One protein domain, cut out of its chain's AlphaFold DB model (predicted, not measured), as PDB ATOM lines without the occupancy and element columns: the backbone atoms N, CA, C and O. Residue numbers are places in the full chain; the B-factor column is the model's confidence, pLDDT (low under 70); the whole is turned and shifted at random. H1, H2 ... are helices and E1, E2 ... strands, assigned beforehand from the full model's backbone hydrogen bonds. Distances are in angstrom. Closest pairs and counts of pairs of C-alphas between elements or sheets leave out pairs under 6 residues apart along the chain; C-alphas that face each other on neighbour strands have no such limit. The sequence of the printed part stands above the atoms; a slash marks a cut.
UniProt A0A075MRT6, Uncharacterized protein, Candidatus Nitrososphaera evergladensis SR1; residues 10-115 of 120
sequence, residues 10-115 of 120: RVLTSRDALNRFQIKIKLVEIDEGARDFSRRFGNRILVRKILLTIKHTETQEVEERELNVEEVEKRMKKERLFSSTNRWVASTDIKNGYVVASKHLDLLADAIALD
ATOM      1  N   ARG A  10     180.684 271.225 244.253       87.81
ATOM      2  CA  ARG A  10     180.595 269.803 243.878       87.81
ATOM      3  C   ARG A  10     180.081 268.916 245.008       87.81
ATOM      4  O   ARG A  10     179.532 267.854 244.744       87.81
ATOM      5  N   VAL A  11     180.255 269.337 246.259       93.06
ATOM      6  CA  VAL A  11     179.758 268.606 247.434       93.06
ATOM      7  C   VAL A  11     178.262 268.850 247.652       93.06
ATOM      8  O   VAL A  11     177.606 268.063 248.333       93.06
ATOM      9  N   LEU A  12     177.715 269.925 247.083       95.25
ATOM     10  CA  LEU A  12     176.317 270.338 247.219       95.25
ATOM     11  C   LEU A  12     175.461 269.982 246.004       95.25
ATOM     12  O   LEU A  12     174.243 270.104 246.066       95.25
ATOM     13  N   THR A  13     176.074 269.576 244.894       93.56
ATOM     14  CA  THR A  13     175.365 269.235 243.659       93.56
ATOM     15  C   THR A  13     175.433 267.735 243.398       93.56
ATOM     16  O   THR A  13     176.519 267.175 243.262       93.56
ATOM     17  N   SER A  14     174.280 267.080 243.265       92.81
ATOM     18  CA  SER A  14     174.197 265.716 242.730       92.81
ATOM     19  C   SER A  14     173.854 265.746 241.243       92.81
ATOM     20  O   SER A  14     173.256 266.702 240.755       92.81
ATOM     21  N   ARG A  15     174.226 264.695 240.514       91.44
ATOM     22  CA  ARG A  15     173.904 264.500 239.095       91.44
ATOM     23  C   ARG A  15     173.159 263.188 238.930       91.44
ATOM     24  O   ARG A  15     173.398 262.256 239.698       91.44
ATOM     25  N   ASP A  16     172.273 263.117 237.948       87.69
ATOM     26  CA  ASP A  16     171.706 261.843 237.517       87.69
ATOM     27  C   ASP A  16     172.756 260.991 236.779       87.69
ATOM     28  O   ASP A  16     173.810 261.477 236.358       87.69
ATOM     29  N   ALA A  17     172.459 259.701 236.603       84.81
ATOM     30  CA  ALA A  17     173.381 258.748 235.985       84.81
ATOM     31  C   ALA A  17     173.740 259.101 234.530       84.81
ATOM     32  O   ALA A  17     174.841 258.793 234.079       84.81
ATOM     33  N   LEU A  18     172.827 259.761 233.807       88.31
ATOM     34  CA  LEU A  18     173.032 260.193 232.424       88.31
ATOM     35  C   LEU A  18     173.563 261.628 232.323       88.31
ATOM     36  O   LEU A  18     173.769 262.123 231.218       88.31
ATOM     37  N   ASN A  19     173.806 262.296 233.456       88.31
ATOM     38  CA  ASN A  19     174.272 263.679 233.524       88.31
ATOM     39  C   ASN A  19     173.374 264.665 232.737       88.31
ATOM     40  O   ASN A  19     173.854 265.662 232.195       88.31
ATOM     41  N   ARG A  20     172.066 264.391 232.688       90.12
ATOM     42  CA  ARG A  20     171.033 265.274 232.134       90.12
ATOM     43  C   ARG A  20     170.618 266.351 233.129       90.12
ATOM     44  O   ARG A  20     170.415 267.492 232.727       90.12
ATOM     45  N   PHE A  21     170.580 266.042 234.423       90.75
ATOM     46  CA  PHE A  21     170.099 266.942 235.470       90.75
ATOM     47  C   PHE A  21     171.111 267.086 236.608       90.75
ATOM     48  O   PHE A  21     171.751 266.129 237.044       90.75
ATOM     49  N   GLN A  22     171.222 268.304 237.125       93.44
ATOM     50  CA  GLN A  22     171.957 268.637 238.339       93.44
ATOM     51  C   GLN A  22     170.977 269.075 239.415       93.44
ATOM     52  O   GLN A  22     170.113 269.908 239.163       93.44
ATOM     53  N   ILE A  23     171.121 268.530 240.617       94.44
ATOM     54  CA  ILE A  23     170.214 268.783 241.731       94.44
ATOM     55  C   ILE A  23     170.984 269.422 242.880       94.44
ATOM     56  O   ILE A  23     172.067 268.959 243.247       94.44
ATOM     57  N   LYS A  24     170.385 270.447 243.484       96.00
ATOM     58  CA  LYS A  24     170.848 271.081 244.720       96.00
ATOM     59  C   LYS A  24     169.677 271.223 245.687       96.00
ATOM     60  O   LYS A  24     168.570 271.551 245.269       96.00
ATOM     61  N   ILE A  25     169.921 270.984 246.976       97.38
ATOM     62  CA  ILE A  25     168.884 271.068 248.009       97.38
ATOM     63  C   ILE A  25     169.281 272.084 249.072       97.38
ATOM     64  O   ILE A  25     170.296 271.922 249.753       97.38
ATOM     65  N   LYS A  26     168.446 273.107 249.251       97.56
ATOM     66  CA  LYS A  26     168.564 274.084 250.335       97.56
ATOM     67  C   LYS A  26     167.507 273.821 251.400       97.56
ATOM     68  O   LYS A  26     166.347 273.572 251.082       97.56
ATOM     69  N   LEU A  27     167.893 273.913 252.665       96.62
ATOM     70  CA  LEU A  27     166.960 273.876 253.785       96.62
ATOM     71  C   LEU A  27     166.201 275.202 253.861       96.62
ATOM     72  O   LEU A  27     166.814 276.270 253.838       96.62
ATOM     73  N   VAL A  28     164.874 275.121 253.944       97.06
ATOM     74  CA  VAL A  28     163.989 276.290 254.071       97.06
ATOM     75  C   VAL A  28     163.397 276.343 255.470       97.06
ATOM     76  O   VAL A  28     163.443 277.381 256.120       97.06
ATOM     77  N   GLU A  29     162.881 275.213 255.947       95.56
ATOM     78  CA  GLU A  29     162.250 275.113 257.258       95.56
ATOM     79  C   GLU A  29     162.738 273.856 257.973       95.56
ATOM     80  O   GLU A  29     162.681 272.743 257.433       95.56
ATOM     81  N   ILE A  30     163.220 274.051 259.196       93.44
ATOM     82  CA  ILE A  30     163.716 273.003 260.083       93.44
ATOM     83  C   ILE A  30     163.016 273.105 261.435       93.44
ATOM     84  O   ILE A  30     162.564 274.175 261.834       93.44
ATOM     85  N   ASP A  31     162.939 271.989 262.147       88.62
ATOM     86  CA  ASP A  31     162.480 271.956 263.529       88.62
ATOM     87  C   ASP A  31     163.684 271.861 264.470       88.62
ATOM     88  O   ASP A  31     164.256 270.789 264.673       88.62
ATOM     89  N   GLU A  32     164.079 273.005 265.027       71.69
ATOM     90  CA  GLU A  32     165.181 273.104 265.992       71.69
ATOM     91  C   GLU A  32     164.804 272.563 267.385       71.69
ATOM     92  O   GLU A  32     165.682 272.250 268.188       71.69
ATOM     93  N   GLY A  33     163.504 272.446 267.685       69.44
ATOM     94  CA  GLY A  33     162.985 271.961 268.967       69.44
ATOM     95  C   GLY A  33     162.738 270.451 269.001       69.44
ATOM     96  O   GLY A  33     162.520 269.880 270.077       69.44
ATOM     97  N   ALA A  34     162.775 269.789 267.844       76.06
ATOM     98  CA  ALA A  34     162.576 268.357 267.732       76.06
ATOM     99  C   ALA A  34     163.708 267.595 268.436       76.06
ATOM    100  O   ALA A  34     164.868 267.614 268.027       76.06
ATOM    101  N   ARG A  35     163.362 266.874 269.507       66.00
ATOM    102  CA  ARG A  35     164.305 265.985 270.191       66.00
ATOM    103  C   ARG A  35     164.509 264.727 269.360       66.00
ATOM    104  O   ARG A  35     163.601 263.904 269.256       66.00
ATOM    105  N   ASP A  36     165.713 264.551 268.827       66.06
ATOM    106  CA  ASP A  36     166.125 263.245 268.333       66.06
ATOM    107  C   ASP A  36     166.453 262.335 269.526       66.06
ATOM    108  O   ASP A  36     167.439 262.522 270.241       66.06
ATOM    109  N   PHE A  37     165.607 261.336 269.766       62.75
ATOM    110  CA  PHE A  37     165.833 260.351 270.825       62.75
ATOM    111  C   PHE A  37     166.919 259.325 270.453       62.75
ATOM    112  O   PHE A  37     167.316 258.513 271.297       62.75
ATOM    113  N   SER A  38     167.446 259.362 269.221       60.94
ATOM    114  CA  SER A  38     168.542 258.511 268.767       60.94
ATOM    115  C   SER A  38     169.892 259.009 269.317       60.94
ATOM    116  O   SER A  38     170.705 259.638 268.652       60.94
ATOM    117  N   ARG A  39     170.183 258.680 270.584       50.62
ATOM    118  CA  ARG A  39     171.431 259.048 271.302       50.62
ATOM    119  C   ARG A  39     172.753 258.635 270.615       50.62
ATOM    120  O   ARG A  39     173.817 258.940 271.141       50.62
ATOM    121  N   ARG A  40     172.715 257.903 269.494       58.06
ATOM    122  CA  ARG A  40     173.892 257.308 268.833       58.06
ATOM    123  C   ARG A  40     174.456 258.117 267.656       58.06
ATOM    124  O   ARG A  40     175.579 257.828 267.265       58.06
ATOM    125  N   PHE A  41     173.735 259.099 267.102       55.97
ATOM    126  CA  PHE A  41     174.094 259.713 265.805       55.97
ATOM    127  C   PHE A  41     174.410 261.222 265.839       55.97
ATOM    128  O   PHE A  41     174.477 261.861 264.791       55.97
ATOM    129  N   GLY A  42     174.683 261.792 267.016       66.56
ATOM    130  CA  GLY A  42     175.026 263.214 267.151       66.56
ATOM    131  C   GLY A  42     173.836 264.153 266.908       66.56
ATOM    132  O   GLY A  42     172.683 263.730 266.942       66.56
ATOM    133  N   ASN A  43     174.112 265.443 266.690       80.00
ATOM    134  CA  ASN A  43     173.072 266.455 266.471       80.00
ATOM    135  C   ASN A  43     172.479 266.314 265.062       80.00
ATOM    136  O   ASN A  43     173.125 266.680 264.070       80.00
ATOM    137  N   ARG A  44     171.248 265.804 264.986       86.44
ATOM    138  CA  ARG A  44     170.435 265.759 263.766       86.44
ATOM    139  C   ARG A  44     169.397 266.870 263.784       86.44
ATOM    140  O   ARG A  44     168.891 267.246 264.835       86.44
ATOM    141  N   ILE A  45     169.092 267.369 262.599       89.38
ATOM    142  CA  ILE A  45     168.130 268.432 262.353       89.38
ATOM    143  C   ILE A  45     166.945 267.804 261.632       89.38
ATOM    144  O   ILE A  45     167.117 267.100 260.632       89.38
ATOM    145  N   LEU A  46     165.744 268.032 262.156       93.00
ATOM    146  CA  LEU A  46     164.523 267.572 261.513       93.00
ATOM    147  C   LEU A  46     164.118 268.571 260.431       93.00
ATOM    148  O   LEU A  46     163.813 269.725 260.719       93.00
ATOM    149  N   VAL A  47     164.098 268.124 259.180       95.12
ATOM    150  CA  VAL A  47     163.728 268.953 258.032       95.12
ATOM    151  C   VAL A  47     162.213 268.905 257.813       95.12
ATOM    152  O   VAL A  47     161.601 267.832 257.824       95.12
ATOM    153  N   ARG A  48     161.598 270.075 257.608       95.75
ATOM    154  CA  ARG A  48     160.169 270.220 257.277       95.75
ATOM    155  C   ARG A  48     159.958 270.627 255.828       95.75
ATOM    156  O   ARG A  48     159.116 270.048 255.148       95.75
ATOM    157  N   LYS A  49     160.759 271.578 255.341       97.38
ATOM    158  CA  LYS A  49     160.660 272.105 253.978       97.38
ATOM    159  C   LYS A  49     162.034 272.325 253.364       97.38
ATOM    160  O   LYS A  49     162.956 272.803 254.030       97.38
ATOM    161  N   ILE A  50     162.139 272.019 252.078       97.56
ATOM    162  CA  ILE A  50     163.328 272.269 251.268       97.56
ATOM    163  C   ILE A  50     162.989 273.086 250.027       97.56
ATOM    164  O   ILE A  50     161.856 273.063 249.550       97.56
ATOM    165  N   LEU A  51     163.999 273.755 249.486       97.94
ATOM    166  CA  LEU A  51     164.003 274.285 248.132       97.94
ATOM    167  C   LEU A  51     164.865 273.352 247.284       97.94
ATOM    168  O   LEU A  51     166.067 273.201 247.528       97.94
ATOM    169  N   LEU A  52     164.222 272.696 246.326       96.62
ATOM    170  CA  LEU A  52     164.848 271.824 245.352       96.62
ATOM    171  C   LEU A  52     165.136 272.629 244.087       96.62
ATOM    172  O   LEU A  52     164.209 273.107 243.439       96.62
ATOM    173  N   THR A  53     166.409 272.738 243.726       95.94
ATOM    174  CA  THR A  53     166.840 273.335 242.461       95.94
ATOM    175  C   THR A  53     167.253 272.214 241.512       95.94
ATOM    176  O   THR A  53     168.139 271.423 241.849       95.94
ATOM    177  N   ILE A  54     166.632 272.149 240.335       93.94
ATOM    178  CA  ILE A  54     166.948 271.200 239.262       93.94
ATOM    179  C   ILE A  54     167.444 272.001 238.065       93.94
ATOM    180  O   ILE A  54     166.717 272.816 237.506       93.94
ATOM    181  N   LYS A  55     168.686 271.767 237.659       93.75
ATOM    182  CA  LYS A  55     169.282 272.368 236.472       93.75
ATOM    183  C   LYS A  55     169.377 271.335 235.357       93.75
ATOM    184  O   LYS A  55     170.040 270.309 235.518       93.75
ATOM    185  N   HIS A  56     168.780 271.644 234.216       92.25
ATOM    186  CA  HIS A  56     168.896 270.877 232.981       92.25
ATOM    187  C   HIS A  56     170.246 271.172 232.325       92.25
ATOM    188  O   HIS A  56     170.605 272.323 232.079       92.25
ATOM    189  N   THR A  57     171.040 270.135 232.075       90.25
ATOM    190  CA  THR A  57     172.418 270.291 231.586       90.25
ATOM    191  C   THR A  57     172.450 270.721 230.120       90.25
ATOM    192  O   THR A  57     173.299 271.529 229.748       90.25
ATOM    193  N   GLU A  58     171.519 270.233 229.300       90.69
ATOM    194  CA  GLU A  58     171.462 270.547 227.866       90.69
ATOM    195  C   GLU A  58     170.883 271.941 227.604       90.69
ATOM    196  O   GLU A  58     171.506 272.746 226.915       90.69
ATOM    197  N   THR A  59     169.725 272.256 228.193       93.75
ATOM    198  CA  THR A  59     169.022 273.530 227.962       93.75
ATOM    199  C   THR A  59     169.517 274.664 228.858       93.75
ATOM    200  O   THR A  59     169.219 275.825 228.594       93.75
ATOM    201  N   GLN A  60     170.284 274.352 229.912       91.69
ATOM    202  CA  GLN A  60     170.660 275.279 230.991       91.69
ATOM    203  C   GLN A  60     169.466 275.861 231.764       91.69
ATOM    204  O   GLN A  60     169.657 276.761 232.584       91.69
ATOM    205  N   GLU A  61     168.259 275.338 231.553       94.25
ATOM    206  CA  GLU A  61     167.072 275.741 232.295       94.25
ATOM    207  C   GLU A  61     167.199 275.334 233.763       94.25
ATOM    208  O   GLU A  61     167.735 274.274 234.100       94.25
ATOM    209  N   VAL A  62     166.717 276.204 234.647       94.44
ATOM    210  CA  VAL A  62     166.737 275.989 236.092       94.44
ATOM    211  C   VAL A  62     165.307 276.034 236.594       94.44
ATOM    212  O   VAL A  62     164.616 277.038 236.443       94.44
ATOM    213  N   GLU A  63     164.884 274.940 237.210       93.94
ATOM    214  CA  GLU A  63     163.623 274.834 237.924       93.94
ATOM    215  C   GLU A  63     163.882 274.899 239.423       93.94
ATOM    216  O   GLU A  63     164.770 274.222 239.946       93.94
ATOM    217  N   GLU A  64     163.066 275.670 240.129       95.19
ATOM    218  CA  GLU A  64     163.064 275.708 241.584       95.19
ATOM    219  C   GLU A  64     161.691 275.308 242.104       95.19
ATOM    220  O   GLU A  64     160.659 275.763 241.607       95.19
ATOM    221  N   ARG A  65     161.674 274.418 243.095       94.75
ATOM    222  CA  ARG A  65     160.444 273.912 243.700       94.75
ATOM    223  C   ARG A  65     160.593 273.871 245.207       94.75
ATOM    224  O   ARG A  65     161.505 273.233 245.731       94.75
ATOM    225  N   GLU A  66     159.674 274.516 245.913       96.69
ATOM    226  CA  GLU A  66     159.530 274.281 247.344       96.69
ATOM    227  C   GLU A  66     158.826 272.947 247.577       96.69
ATOM    228  O   GLU A  66     157.783 272.662 246.989       96.69
ATOM    229  N   LEU A  67     159.394 272.131 248.460       96.06
ATOM    230  CA  LEU A  67     158.851 270.831 248.814       96.06
ATOM    231  C   LEU A  67     158.686 270.734 250.327       96.06
ATOM    232  O   LEU A  67     159.665 270.752 251.079       96.06
ATOM    233  N   ASN A  68     157.437 270.592 250.773       96.62
ATOM    234  CA  ASN A  68     157.117 270.273 252.158       96.62
ATOM    235  C   ASN A  68     157.321 268.768 252.394       96.62
ATOM    236  O   ASN A  68     156.416 267.957 252.193       96.62
ATOM    237  N   VAL A  69     158.535 268.384 252.795       95.19
ATOM    238  CA  VAL A  69     158.909 266.976 252.993       95.19
ATOM    239  C   VAL A  69     158.103 266.306 254.108       95.19
ATOM    240  O   VAL A  69     157.882 265.100 254.062       95.19
ATOM    241  N   GLU A  70     157.613 267.066 255.092       95.00
ATOM    242  CA  GLU A  70     156.728 266.529 256.129       95.00
ATOM    243  C   GLU A  70     155.358 266.131 255.560       95.00
ATOM    244  O   GLU A  70     154.840 265.060 255.881       95.00
ATOM    245  N   GLU A  71     154.765 266.970 254.710       96.12
ATOM    246  CA  GLU A  71     153.501 266.653 254.035       96.12
ATOM    247  C   GLU A  71     153.649 265.483 253.064       96.12
ATOM    248  O   GLU A  71     152.778 264.614 253.022       96.12
ATOM    249  N   VAL A  72     154.770 265.418 252.343       95.88
ATOM    250  CA  VAL A  72     155.108 264.292 251.463       95.88
ATOM    251  C   VAL A  72     155.192 262.985 252.260       95.88
ATOM    252  O   VAL A  72     154.546 262.005 251.886       95.88
ATOM    253  N   GLU A  73     155.892 262.971 253.400       94.94
ATOM    254  CA  GLU A  73     155.976 261.791 254.279       94.94
ATOM    255  C   GLU A  73     154.589 261.389 254.819       94.94
ATOM    256  O   GLU A  73     154.231 260.207 254.835       94.94
ATOM    257  N   LYS A  74     153.765 262.362 255.240       95.12
ATOM    258  CA  LYS A  74     152.381 262.111 255.691       95.12
ATOM    259  C   LYS A  74     151.530 261.504 254.575       95.12
ATOM    260  O   LYS A  74     150.761 260.576 254.833       95.12
ATOM    261  N   ARG A  75     151.671 262.005 253.347       94.94
ATOM    262  CA  ARG A  75     150.981 261.490 252.161       94.94
ATOM    263  C   ARG A  75     151.419 260.061 251.841       94.94
ATOM    264  O   ARG A  75     150.552 259.213 251.653       94.94
ATOM    265  N   MET A  76     152.720 259.767 251.889       94.69
ATOM    266  CA  MET A  76     153.260 258.410 251.722       94.69
ATOM    267  C   MET A  76     152.677 257.422 252.735       94.69
ATOM    268  O   MET A  76     152.129 256.389 252.348       94.69
ATOM    269  N   LYS A  77     152.679 257.776 254.028       94.19
ATOM    270  CA  LYS A  77     152.067 256.949 255.084       94.19
ATOM    271  C   LYS A  77     150.584 256.686 254.828       94.19
ATOM    272  O   LYS A  77     150.109 255.587 255.093       94.19
ATOM    273  N   LYS A  78     149.855 257.679 254.313       94.56
ATOM    274  CA  LYS A  78     148.419 257.569 254.032       94.56
ATOM    275  C   LYS A  78     148.115 256.727 252.790       94.56
ATOM    276  O   LYS A  78     147.217 255.897 252.840       94.56
ATOM    277  N   GLU A  79     148.818 256.958 251.684       93.50
ATOM    278  CA  GLU A  79     148.515 256.345 250.380       93.50
ATOM    279  C   GLU A  79     149.193 254.986 250.185       93.50
ATOM    280  O   GLU A  79     148.641 254.111 249.522       93.50
ATOM    281  N   ARG A  80     150.392 254.805 250.748       89.12
ATOM    282  CA  ARG A  80     151.237 253.622 250.527       89.12
ATOM    283  C   ARG A  80     151.466 252.788 251.786       89.12
ATOM    284  O   ARG A  80     152.042 251.714 251.682       89.12
ATOM    285  N   LEU A  81     151.002 253.244 252.956       90.12
ATOM    286  CA  LEU A  81     151.163 252.573 254.259       90.12
ATOM    287  C   LEU A  81     152.626 252.415 254.726       90.12
ATOM    288  O   LEU A  81     152.898 251.688 255.679       90.12
ATOM    289  N   PHE A  82     153.569 253.119 254.097       87.44
ATOM    290  CA  PHE A  82     154.974 253.197 254.507       87.44
ATOM    291  C   PHE A  82     155.573 254.562 254.141       87.44
ATOM    292  O   PHE A  82     154.985 255.321 253.377       87.44
ATOM    293  N   SER A  83     156.747 254.872 254.693       91.69
ATOM    294  CA  SER A  83     157.551 256.053 254.346       91.69
ATOM    295  C   SER A  83     159.011 255.830 254.716       91.69
ATOM    296  O   SER A  83     159.294 255.136 255.696       91.69
ATOM    297  N   SER A  84     159.924 256.503 254.031       82.81
ATOM    298  CA  SER A  84     161.362 256.431 254.310       82.81
ATOM    299  C   SER A  84     161.776 257.026 255.665       82.81
ATOM    300  O   SER A  84     162.804 256.630 256.212       82.81
ATOM    301  N   THR A  85     160.970 257.920 256.258       85.31
ATOM    302  CA  THR A  85     161.217 258.529 257.587       85.31
ATOM    303  C   THR A  85     162.614 259.162 257.711       85.31
ATOM    304  O   THR A  85     163.264 259.131 258.756       85.31
ATOM    305  N   ASN A  86     163.117 259.737 256.621       88.12
ATOM    306  CA  ASN A  86     164.511 260.164 256.479       88.12
ATOM    307  C   ASN A  86     164.709 261.687 256.530       88.12
ATOM    308  O   ASN A  86     165.775 262.196 256.191       88.12
ATOM    309  N   ARG A  87     163.717 262.415 257.051       92.62
ATOM    310  CA  ARG A  87     163.774 263.871 257.263       92.62
ATOM    311  C   ARG A  87     164.805 264.321 258.301       92.62
ATOM    312  O   ARG A  87     165.063 265.513 258.432       92.62
ATOM    313  N   TRP A  88     165.379 263.393 259.060       92.25
ATOM    314  CA  TRP A  88     166.433 263.675 260.029       92.25
ATOM    315  C   TRP A  88     167.807 263.695 259.354       92.25
ATOM    316  O   TRP A  88     168.395 262.639 259.097       92.25
ATOM    317  N   VAL A  89     168.353 264.889 259.138       91.62
ATOM    318  CA  VAL A  89     169.656 265.098 258.489       91.62
ATOM    319  C   VAL A  89     170.710 265.427 259.546       91.62
ATOM    320  O   VAL A  89     170.457 266.214 260.454       91.62
ATOM    321  N   ALA A  90     171.894 264.816 259.477       90.88
ATOM    322  CA  ALA A  90     172.971 265.142 260.410       90.88
ATOM    323  C   ALA A  90     173.475 266.574 260.173       90.88
ATOM    324  O   ALA A  90     173.637 267.001 259.033       90.88
ATOM    325  N   SER A  91     173.788 267.309 261.240       88.62
ATOM    326  CA  SER A  91     174.358 268.664 261.124       88.62
ATOM    327  C   SER A  91     175.666 268.708 260.318       88.62
ATOM    328  O   SER A  91     175.945 269.704 259.657       88.62
ATOM    329  N   THR A  92     176.443 267.620 260.308       90.31
ATOM    330  CA  THR A  92     177.664 267.464 259.493       90.31
ATOM    331  C   THR A  92     177.397 267.340 257.992       90.31
ATOM    332  O   THR A  92     178.275 267.646 257.188       90.31
ATOM    333  N   ASP A  93     176.189 266.914 257.621       93.38
ATOM    334  CA  ASP A  93     175.726 266.762 256.238       93.38
ATOM    335  C   ASP A  93     175.078 268.052 255.706       93.38
ATOM    336  O   ASP A  93     174.484 268.064 254.628       93.38
ATOM    337  N   ILE A  94     175.192 269.154 256.455       92.88
ATOM    338  CA  ILE A  94     174.655 270.462 256.094       92.88
ATOM    339  C   ILE A  94     175.806 271.463 256.022       92.88
ATOM    340  O   ILE A  94     176.573 271.634 256.969       92.88
ATOM    341  N   LYS A  95     175.923 272.163 254.892       93.69
ATOM    342  CA  LYS A  95     176.939 273.198 254.679       93.69
ATOM    343  C   LYS A  95     176.283 274.457 254.133       93.69
ATOM    344  O   LYS A  95     175.666 274.429 253.075       93.69
ATOM    345  N   ASN A  96     176.407 275.563 254.869       91.62
ATOM    346  CA  ASN A  96     175.814 276.861 254.520       91.62
ATOM    347  C   ASN A  96     174.307 276.775 254.178       91.62
ATOM    348  O   ASN A  96     173.836 277.426 253.249       91.62
ATOM    349  N   GLY A  97     173.557 275.940 254.907       92.94
ATOM    350  CA  GLY A  97     172.119 275.732 254.691       92.94
ATOM    351  C   GLY A  97     171.763 274.798 253.528       92.94
ATOM    352  O   GLY A  97     170.581 274.589 253.272       92.94
ATOM    353  N   TYR A  98     172.748 274.215 252.847       96.38
ATOM    354  CA  TYR A  98     172.542 273.205 251.812       96.38
ATOM    355  C   TYR A  98     172.838 271.809 252.338       96.38
ATOM    356  O   TYR A  98     173.769 271.617 253.122       96.38
ATOM    357  N   VAL A  99     172.054 270.839 251.884       96.31
ATOM    358  CA  VAL A  99     172.294 269.420 252.150       96.31
ATOM    359  C   VAL A  99     173.412 268.936 251.224       96.31
ATOM    360  O   VAL A  99     173.499 269.360 250.073       96.31
ATOM    361  N   VAL A 100     174.303 268.079 251.720       96.38
ATOM    362  CA  VAL A 100     175.337 267.465 250.876       96.38
ATOM    363  C   VAL A 100     174.726 266.480 249.876       96.38
ATOM    364  O   VAL A 100     173.785 265.746 250.184       96.38
ATOM    365  N   ALA A 101     175.323 266.404 248.688       95.25
ATOM    366  CA  ALA A 101     174.818 265.639 247.550       95.25
ATOM    367  C   ALA A 101     174.557 264.155 247.858       95.25
ATOM    368  O   ALA A 101     173.597 263.573 247.356       95.25
ATOM    369  N   SER A 102     175.370 263.545 248.729       93.69
ATOM    370  CA  SER A 102     175.226 262.140 249.133       93.69
ATOM    371  C   SER A 102     173.940 261.842 249.911       93.69
ATOM    372  O   SER A 102     173.600 260.673 250.065       93.69
ATOM    373  N   LYS A 103     173.227 262.868 250.392       95.00
ATOM    374  CA  LYS A 103     171.964 262.752 251.141       95.00
ATOM    375  C   LYS A 103     170.735 263.199 250.354       95.00
ATOM    376  O   LYS A 103     169.627 263.129 250.875       95.00
ATOM    377  N   HIS A 104     170.904 263.646 249.107       95.12
ATOM    378  CA  HIS A 104     169.785 264.128 248.296       95.12
ATOM    379  C   HIS A 104     168.753 263.034 248.020       95.12
ATOM    380  O   HIS A 104     167.564 263.254 248.231       95.12
ATOM    381  N   LEU A 105     169.207 261.857 247.574       92.12
ATOM    382  CA  LEU A 105     168.309 260.742 247.258       92.12
ATOM    383  C   LEU A 105     167.588 260.217 248.491       92.12
ATOM    384  O   LEU A 105     166.415 259.878 248.379       92.12
ATOM    385  N   ASP A 106     168.262 260.203 249.645       92.81
ATOM    386  CA  ASP A 106     167.608 259.915 250.914       92.81
ATOM    387  C   ASP A 106     166.455 260.918 251.075       92.81
ATOM    388  O   ASP A 106     165.295 260.555 250.924       92.81
ATOM    389  N   LEU A 107     166.740 262.209 251.231       94.56
ATOM    390  CA  LEU A 107     165.714 263.209 251.541       94.56
ATOM    391  C   LEU A 107     164.563 263.307 250.514       94.56
ATOM    392  O   LEU A 107     163.463 263.728 250.870       94.56
ATOM    393  N   LEU A 108     164.796 262.923 249.255       94.75
ATOM    394  CA  LEU A 108     163.797 262.940 248.181       94.75
ATOM    395  C   LEU A 108     163.047 261.611 247.981       94.75
ATOM    396  O   LEU A 108     162.106 261.586 247.190       94.75
ATOM    397  N   ALA A 109     163.416 260.525 248.670       93.88
ATOM    398  CA  ALA A 109     162.911 259.173 248.399       93.88
ATOM    399  C   ALA A 109     161.374 259.078 248.352       93.88
ATOM    400  O   ALA A 109     160.815 258.511 247.413       93.88
ATOM    401  N   ASP A 110     160.686 259.680 249.324       94.75
ATOM    402  CA  ASP A 110     159.218 259.683 249.377       94.75
ATOM    403  C   ASP A 110     158.599 260.517 248.241       94.75
ATOM    404  O   ASP A 110     157.564 260.150 247.688       94.75
ATOM    405  N   ALA A 111     159.233 261.631 247.864       94.44
ATOM    406  CA  ALA A 111     158.751 262.493 246.785       94.44
ATOM    407  C   ALA A 111     158.895 261.821 245.416       94.44
ATOM    408  O   ALA A 111     158.020 261.958 244.567       94.44
ATOM    409  N   ILE A 112     159.978 261.070 245.228       92.75
ATOM    410  CA  ILE A 112     160.219 260.251 244.040       92.75
ATOM    411  C   ILE A 112     159.196 259.115 243.970       92.75
ATOM    412  O   ILE A 112     158.587 258.905 242.931       92.75
ATOM    413  N   ALA A 113     158.951 258.413 245.082       92.12
ATOM    414  CA  ALA A 113     157.986 257.312 245.135       92.12
ATOM    415  C   ALA A 113     156.523 257.747 244.889       92.12
ATOM    416  O   ALA A 113     155.672 256.911 244.572       92.12
ATOM    417  N   LEU A 114     156.223 259.039 245.057       93.19
ATOM    418  CA  LEU A 114     154.935 259.660 244.731       93.19
ATOM    419  C   LEU A 114     154.917 260.357 243.362       93.19
ATOM    420  O   LEU A 114     153.948 261.061 243.077       93.19
ATOM    421  N   ASP A 115     155.970 260.212 242.555       91.50
ATOM    422  CA  ASP A 115     156.124 260.867 241.249       91.50
ATOM    423  C   ASP A 115     156.045 262.412 241.316       91.50
ATOM    424  O   ASP A 115     155.698 263.086 240.346       91.50
TER     425      ASP A 115
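This is residues 10 to 115 of the 120 residues of an uncharacterized protein of Candidatus Nitrososphaera evergladensis SR1 (UniProt A0A075MRT6). A strongly twisted sheet, a wall built on the long strands E2, E3 and E4, has both helices over one face and its other face bare; H2 crosses that face and H1 stands up from it. The small strands E1 and E5 lie at its edges, and the long loop of residues 32 to 43 lies at one end. The printed part has 106 residues, in the order E1 E2 E3 E4 H1 E5 H2; the sheet is branched and antiparallel, the class mixed. It is compact, with a radius of gyration of the C-alphas of 14.2 A and spans of 44 by 33 by 22 A.

E1, residues 13 to 15, begins at C-alpha 13 (175.365, 269.235, 243.659). E2 is residues 21 to 31, 29.5 A; E3 residues 44 to 56, 31.2 A; E4 residues 62 to 68, 19.6 A. H1, residues 69 to 80, is 15.6 A long; E5 is residues 88 to 90. H2, residues 101 to 113, 18.9 A, ends at C-alpha 113 (157.986, 257.312, 245.135).

E1 to E4 form a meander, each strand the antiparallel neighbour of the one before: N 14 and O 23 are 2.9 A apart, N 24 and O 53 2.9 A, N 52 and O 65 2.8 A, within hydrogen-bond range. E3 bends by 78 degrees at residue 48; before the bend E5 pairs with it, N 45 to O 89 at 2.8 A. H2 runs across E3 at 88 degrees on the local plane, 7.3 A in height over the sheet. H1 and H2 touch, Val 72 and Ala 111 having the closest C-alphas, 6.2 A, at a steep tilt of 42 degrees, the same way. Every O i to N i+4 pair is within hydrogen-bond range in H1, and 5 of 9 in H2.

The C-alphas farthest apart, of Arg 39 and Thr 59, are 45.8 A apart. The printed part has no cut; the link from E2 to E3 is long. Residues 33 and 35 to 42 have pLDDT under 70.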